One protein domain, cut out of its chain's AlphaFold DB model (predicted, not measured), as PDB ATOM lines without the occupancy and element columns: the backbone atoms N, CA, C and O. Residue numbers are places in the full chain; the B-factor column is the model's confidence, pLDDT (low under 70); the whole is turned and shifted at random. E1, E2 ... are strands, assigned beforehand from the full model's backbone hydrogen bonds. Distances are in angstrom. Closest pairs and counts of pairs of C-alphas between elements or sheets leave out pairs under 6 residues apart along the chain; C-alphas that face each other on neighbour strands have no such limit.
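What this domain is: This is residues 38 to 86 of the 86 residues of an uncharacterized protein of Spirochaetes bacterium (UniProt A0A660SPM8). You see little regular structure: a small sheet of three short strands, a wide loop of residues 42 to 60 joining two of them, and a tail, residues 75 to 86, making the length. The 49 printed residues hold E1, E2, E3 in chain order and no named helix; the class is all strand, with 14 residues in named elements. The whole is loose, radius of gyration of the C-alphas 12.5 A, spanning 43 by 21 by 18 A.

Where its parts are: Find E2, residues 61 to 65, 13.3 A long. E1, residues 38 to 41, 10.4 A, begins at C-alpha 38 (1.904, -37.799, 10.210). E3, residues 70 to 74, 13.6 A, ends at C-alpha 74 (0.593, -36.999, -4.318).

How they stand to each other: The strands form a meander, each the antiparallel neighbour of the one before, with E2 the inner strand. In the hairpin E1 and E2, at 155 degrees, look for N 40 and O 63, 3.0 A apart, within hydrogen-bond range. In the hairpin E2 and E3, at 154 degrees, N 62 and O 73 are within range at 2.8 A.

The domain as a whole: The farthest C-alphas, Gly 69 and Gly 86, are 43.5 A apart. The printed part has no cut; E1 to E2 is a long link. Residues 82 to 86, ending the chain, have pLDDT under 70.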
ATOM      1  N   ARG A  38       1.679 -36.376  10.436       92.94
ATOM      2  CA  ARG A  38       1.904 -37.799  10.210       92.94
ATOM      3  C   ARG A  38       1.593 -38.105   8.751       92.94
ATOM      4  O   ARG A  38       0.510 -37.778   8.279       92.94
ATOM      5  N   VAL A  39       2.533 -38.738   8.060       94.38
ATOM      6  CA  VAL A  39       2.375 -39.139   6.657       94.38
ATOM      7  C   VAL A  39       2.259 -40.655   6.583       94.38
ATOM      8  O   VAL A  39       3.067 -41.355   7.189       94.38
ATOM      9  N   SER A  40       1.277 -41.165   5.847       95.12
ATOM     10  CA  SER A  40       1.126 -42.589   5.526       95.12
ATOM     11  C   SER A  40       0.756 -42.765   4.054       95.12
ATOM     12  O   SER A  40       0.250 -41.833   3.435       95.12
ATOM     13  N   LEU A  41       0.965 -43.954   3.490       94.50
ATOM     14  CA  LEU A  41       0.434 -44.265   2.159       94.50
ATOM     15  C   LEU A  41      -1.099 -44.281   2.211       94.50
ATOM     16  O   LEU A  41      -1.677 -44.804   3.165       94.50
ATOM     17  N   ALA A  42      -1.758 -43.719   1.197       91.75
ATOM     18  CA  ALA A  42      -3.220 -43.669   1.133       91.75
ATOM     19  C   ALA A  42      -3.844 -45.070   1.007       91.75
ATOM     20  O   ALA A  42      -4.948 -45.309   1.495       91.75
ATOM     21  N   ASN A  43      -3.111 -46.007   0.398       89.12
ATOM     22  CA  ASN A  43      -3.527 -47.394   0.211       89.12
ATOM     23  C   ASN A  43      -3.144 -48.330   1.372       89.12
ATOM     24  O   ASN A  43      -3.503 -49.505   1.319       89.12
ATOM     25  N   ASP A  44      -2.426 -47.859   2.400       88.00
ATOM     26  CA  ASP A  44      -2.061 -48.702   3.542       88.00
ATOM     27  C   ASP A  44      -3.216 -48.721   4.559       88.00
ATOM     28  O   ASP A  44      -3.431 -47.726   5.260       88.00
ATOM     29  N   PRO A  45      -3.939 -49.848   4.712       80.50
ATOM     30  CA  PRO A  45      -5.063 -49.940   5.643       80.50
ATOM     31  C   PRO A  45      -4.629 -49.819   7.110       80.50
ATOM     32  O   PRO A  45      -5.449 -49.510   7.972       80.50
ATOM     33  N   HIS A  46      -3.346 -50.041   7.413       79.94
ATOM     34  CA  HIS A  46      -2.792 -49.880   8.754       79.94
ATOM     35  C   HIS A  46      -2.302 -48.451   9.023       79.94
ATOM     36  O   HIS A  46      -1.926 -48.141  10.157       79.94
ATOM     37  N   GLY A  47      -2.282 -47.585   8.001       82.44
ATOM     38  CA  GLY A  47      -1.875 -46.185   8.116       82.44
ATOM     39  C   GLY A  47      -0.479 -46.019   8.716       82.44
ATOM     40  O   GLY A  47      -0.253 -45.108   9.515       82.44
ATOM     41  N   ARG A  48       0.456 -46.933   8.428       86.81
ATOM     42  CA  ARG A  48       1.790 -46.893   9.039       86.81
ATOM     43  C   ARG A  48       2.491 -45.592   8.661       86.81
ATOM     44  O   ARG A  48       2.498 -45.194   7.499       86.81
ATOM     45  N   SER A  49       3.070 -44.934   9.663       90.50
ATOM     46  CA  SER A  49       3.788 -43.681   9.449       90.50
ATOM     47  C   SER A  49       5.037 -43.916   8.607       90.50
ATOM     48  O   SER A  49       5.811 -44.837   8.875       90.50
ATOM     49  N   ILE A  50       5.254 -43.048   7.629       92.25
ATOM     50  CA  ILE A  50       6.463 -43.004   6.818       92.25
ATOM     51  C   ILE A  50       7.435 -42.024   7.472       92.25
ATOM     52  O   ILE A  50       7.113 -40.854   7.663       92.25
ATOM     53  N   SER A  51       8.623 -42.510   7.816       90.75
ATOM     54  CA  SER A  51       9.711 -41.704   8.386       90.75
ATOM     55  C   SER A  51      10.968 -41.676   7.511       90.75
ATOM     56  O   SER A  51      11.949 -41.051   7.895       90.75
ATOM     57  N   ASP A  52      10.959 -42.380   6.377       90.69
ATOM     58  CA  ASP A  52      12.090 -42.532   5.459       90.69
ATOM     59  C   ASP A  52      11.587 -42.372   4.017       90.69
ATOM     60  O   ASP A  52      10.688 -43.106   3.592       90.69
ATOM     61  N   SER A  53      12.143 -41.402   3.283       91.25
ATOM     62  CA  SER A  53      11.744 -41.096   1.905       91.25
ATOM     63  C   SER A  53      12.088 -42.216   0.928       91.25
ATOM     64  O   SER A  53      11.449 -42.308  -0.115       91.25
ATOM     65  N   SER A  54      13.024 -43.112   1.266       90.44
ATOM     66  CA  SER A  54      13.377 -44.257   0.418       90.44
ATOM     67  C   SER A  54      12.237 -45.275   0.269       90.44
ATOM     68  O   SER A  54      12.338 -46.204  -0.529       90.44
ATOM     69  N   ARG A  55      11.185 -45.151   1.087       88.88
ATOM     70  CA  ARG A  55       9.994 -46.013   1.072       88.88
ATOM     71  C   ARG A  55       8.864 -45.468   0.202       88.88
ATOM     72  O   ARG A  55       7.807 -46.088   0.149       88.88
ATOM     73  N   LEU A  56       9.072 -44.307  -0.406       92.62
ATOM     74  CA  LEU A  56       8.134 -43.656  -1.305       92.62
ATOM     75  C   LEU A  56       8.639 -43.742  -2.739       92.62
ATOM     76  O   LEU A  56       9.841 -43.811  -2.988       92.62
ATOM     77  N   ASN A  57       7.702 -43.650  -3.671       94.19
ATOM     78  CA  ASN A  57       7.954 -43.395  -5.077       94.19
ATOM     79  C   ASN A  57       7.286 -42.086  -5.505       94.19
ATOM     80  O   ASN A  57       6.349 -41.587  -4.877       94.19
ATOM     81  N   GLU A  58       7.763 -41.520  -6.609       96.00
ATOM     82  CA  GLU A  58       7.032 -40.451  -7.282       96.00
ATOM     83  C   GLU A  58       5.662 -40.964  -7.740       96.00
ATOM     84  O   GLU A  58       5.520 -42.095  -8.201       96.00
ATOM     85  N   ASN A  59       4.659 -40.098  -7.641       96.31
ATOM     86  CA  ASN A  59       3.237 -40.357  -7.854       96.31
ATOM     87  C   ASN A  59       2.527 -41.204  -6.793       96.31
ATOM     88  O   ASN A  59       1.316 -41.386  -6.930       96.31
ATOM     89  N   ASP A  60       3.201 -41.632  -5.721       95.44
ATOM     90  CA  ASP A  60       2.506 -42.265  -4.599       95.44
ATOM     91  C   ASP A  60       1.460 -41.313  -4.007       95.44
ATOM     92  O   ASP A  60       1.725 -40.130  -3.757       95.44
ATOM     93  N   GLU A  61       0.265 -41.847  -3.760       97.25
ATOM     94  CA  GLU A  61      -0.770 -41.166  -2.995       97.25
ATOM     95  C   GLU A  61      -0.501 -41.349  -1.502       97.25
ATOM     96  O   GLU A  61      -0.378 -42.465  -0.987       97.25
ATOM     97  N   ILE A  62      -0.424 -40.230  -0.795       96.69
ATOM     98  CA  ILE A  62      -0.178 -40.174   0.638       96.69
ATOM     99  C   ILE A  62      -1.329 -39.470   1.338       96.69
ATOM    100  O   ILE A  62      -1.922 -38.522   0.823       96.69
ATOM    101  N   ARG A  63      -1.597 -39.904   2.563       96.31
ATOM    102  CA  ARG A  63      -2.444 -39.188   3.505       96.31
ATOM    103  C   ARG A  63      -1.571 -38.434   4.491       96.31
ATOM    104  O   ARG A  63      -0.646 -38.995   5.078       96.31
ATOM    105  N   VAL A  64      -1.900 -37.167   4.686       95.44
ATOM    106  CA  VAL A  64      -1.272 -36.275   5.653       95.44
ATOM    107  C   VAL A  64      -2.278 -35.998   6.762       95.44
ATOM    108  O   VAL A  64      -3.340 -35.422   6.531       95.44
ATOM    109  N   GLU A  65      -1.955 -36.428   7.973       94.38
ATOM    110  CA  GLU A  65      -2.751 -36.183   9.171       94.38
ATOM    111  C   GLU A  65      -2.115 -35.043   9.973       94.38
ATOM    112  O   GLU A  65      -0.938 -35.100  10.345       94.38
ATOM    113  N   PHE A  66      -2.900 -34.000  10.242       94.00
ATOM    114  CA  PHE A  66      -2.491 -32.840  11.033       94.00
ATOM    115  C   PHE A  66      -3.093 -32.914  12.436       94.00
ATOM    116  O   PHE A  66      -3.959 -33.737  12.722       94.00
ATOM    117  N   ALA A  67      -2.704 -31.990  13.318       91.75
ATOM    118  CA  ALA A  67      -3.329 -31.868  14.639       91.75
ATOM    119  C   ALA A  67      -4.862 -31.753  14.566       91.75
ATOM    120  O   ALA A  67      -5.570 -32.143  15.500       91.75
ATOM    121  N   ARG A  68      -5.365 -31.178  13.466       92.69
ATOM    122  CA  ARG A  68      -6.781 -31.111  13.124       92.69
ATOM    123  C   ARG A  68      -6.945 -31.343  11.627       92.69
ATOM    124  O   ARG A  68      -6.430 -30.566  10.830       92.69
ATOM    125  N   GLY A  69      -7.717 -32.363  11.278       93.88
ATOM    126  CA  GLY A  69      -8.040 -32.680   9.893       93.88
ATOM    127  C   GLY A  69      -6.963 -33.490   9.176       93.88
ATOM    128  O   GLY A  69      -5.929 -33.855   9.736       93.88
ATOM    129  N   THR A  70      -7.263 -33.791   7.919       95.75
ATOM    130  CA  THR A  70      -6.429 -34.602   7.032       95.75
ATOM    131  C   THR A  70      -6.436 -33.997   5.635       95.75
ATOM    132  O   THR A  70      -7.350 -33.245   5.290       95.75
ATOM    133  N   ALA A  71      -5.420 -34.323   4.848       96.50
ATOM    134  CA  ALA A  71      -5.372 -34.055   3.421       96.50
ATOM    135  C   ALA A  71      -4.832 -35.284   2.693       96.50
ATOM    136  O   ALA A  71      -3.957 -35.977   3.214       96.50
ATOM    137  N   ASP A  72      -5.318 -35.512   1.481       96.75
ATOM    138  CA  ASP A  72      -4.711 -36.460   0.556       96.75
ATOM    139  C   ASP A  72      -3.820 -35.674  -0.419       96.75
ATOM    140  O   ASP A  72      -4.162 -34.572  -0.857       96.75
ATOM    141  N   ALA A  73      -2.636 -36.205  -0.707       96.75
ATOM    142  CA  ALA A  73      -1.638 -35.569  -1.555       96.75
ATOM    143  C   ALA A  73      -0.914 -36.612  -2.409       96.75
ATOM    144  O   ALA A  73      -0.957 -37.807  -2.131       96.75
ATOM    145  N   ARG A  74      -0.210 -36.146  -3.441       97.81
ATOM    146  CA  ARG A  74       0.593 -36.999  -4.318       97.81
ATOM    147  C   ARG A  74       2.053 -36.578  -4.270       97.81
ATOM    148  O   ARG A  74       2.355 -35.390  -4.398       97.81
ATOM    149  N   VAL A  75       2.958 -37.541  -4.116       96.38
ATOM    150  CA  VAL A  75       4.403 -37.293  -4.133       96.38
ATOM    151  C   VAL A  75       4.805 -36.832  -5.532       96.38
ATOM    152  O   VAL A  75       4.749 -37.598  -6.485       96.38
ATOM    153  N   ALA A  76       5.199 -35.568  -5.678       97.25
ATOM    154  CA  ALA A  76       5.601 -35.032  -6.979       97.25
ATOM    155  C   ALA A  76       7.059 -35.366  -7.327       97.25
ATOM    156  O   ALA A  76       7.373 -35.596  -8.489       97.25
ATOM    157  N   LYS A  77       7.944 -35.343  -6.325       95.44
ATOM    158  CA  LYS A  77       9.380 -35.572  -6.490       95.44
ATOM    159  C   LYS A  77      10.014 -35.968  -5.163       95.44
ATOM    160  O   LYS A  77       9.636 -35.424  -4.124       95.44
ATOM    161  N   LEU A  78      10.999 -36.860  -5.206       93.38
ATOM    162  CA  LEU A  78      11.789 -37.255  -4.039       93.38
ATOM    163  C   LEU A  78      13.186 -36.636  -4.098       93.38
ATOM    164  O   LEU A  78      13.819 -36.577  -5.152       93.38
ATOM    165  N   HIS A  79      13.673 -36.189  -2.945       90.94
ATOM    166  CA  HIS A  79      15.044 -35.728  -2.767       90.94
ATOM    167  C   HIS A  79      15.659 -36.602  -1.683       90.94
ATOM    168  O   HIS A  79      15.279 -36.502  -0.520       90.94
ATOM    169  N   ASN A  80      16.549 -37.503  -2.083       83.06
ATOM    170  CA  ASN A  80      17.240 -38.372  -1.145       83.06
ATOM    171  C   ASN A  80      18.569 -37.729  -0.773       83.06
ATOM    172  O   ASN A  80      19.382 -37.430  -1.652       83.06
ATOM    173  N   ASP A  81      18.801 -37.573   0.526       73.25
ATOM    174  CA  ASP A  81      20.122 -37.255   1.046       73.25
ATOM    175  C   ASP A  81      20.993 -38.502   0.892       73.25
ATOM    176  O   ASP A  81      21.035 -39.385   1.751       73.25
ATOM    177  N   SER A  82      21.687 -38.612  -0.241       58.62
ATOM    178  CA  SER A  82      22.818 -39.522  -0.328       58.62
ATOM    179  C   SER A  82      23.883 -38.994   0.628       58.62
ATOM    180  O   SER A  82      24.537 -37.983   0.368       58.62
ATOM    181  N   LYS A  83      24.050 -39.659   1.778       55.56
ATOM    182  CA  LYS A  83      25.260 -39.484   2.583       55.56
ATOM    183  C   LYS A  83      26.446 -39.711   1.647       55.56
ATOM    184  O   LYS A  83      26.668 -40.828   1.188       55.56
ATOM    185  N   LYS A  84      27.192 -38.646   1.348       47.59
ATOM    186  CA  LYS A  84      28.546 -38.776   0.818       47.59
ATOM    187  C   LYS A  84      29.387 -39.376   1.938       47.59
ATOM    188  O   LYS A  84      29.802 -38.656   2.841       47.59
ATOM    189  N   GLU A  85      29.560 -40.691   1.922       49.72
ATOM    190  CA  GLU A  85      30.663 -41.319   2.643       49.72
ATOM    191  C   GLU A  85      31.950 -40.921   1.910       49.72
ATOM    192  O   GLU A  85      32.059 -41.097   0.694       49.72
ATOM    193  N   GLY A  86      32.838 -40.248   2.638       42.31
ATOM    194  CA  GLY A  86      34.193 -39.908   2.208       42.31
ATOM    195  C   GLY A  86      35.205 -40.864   2.809       42.31
ATOM    196  O   GLY A  86      34.848 -41.546   3.797       42.31
TER     197      GLY A  86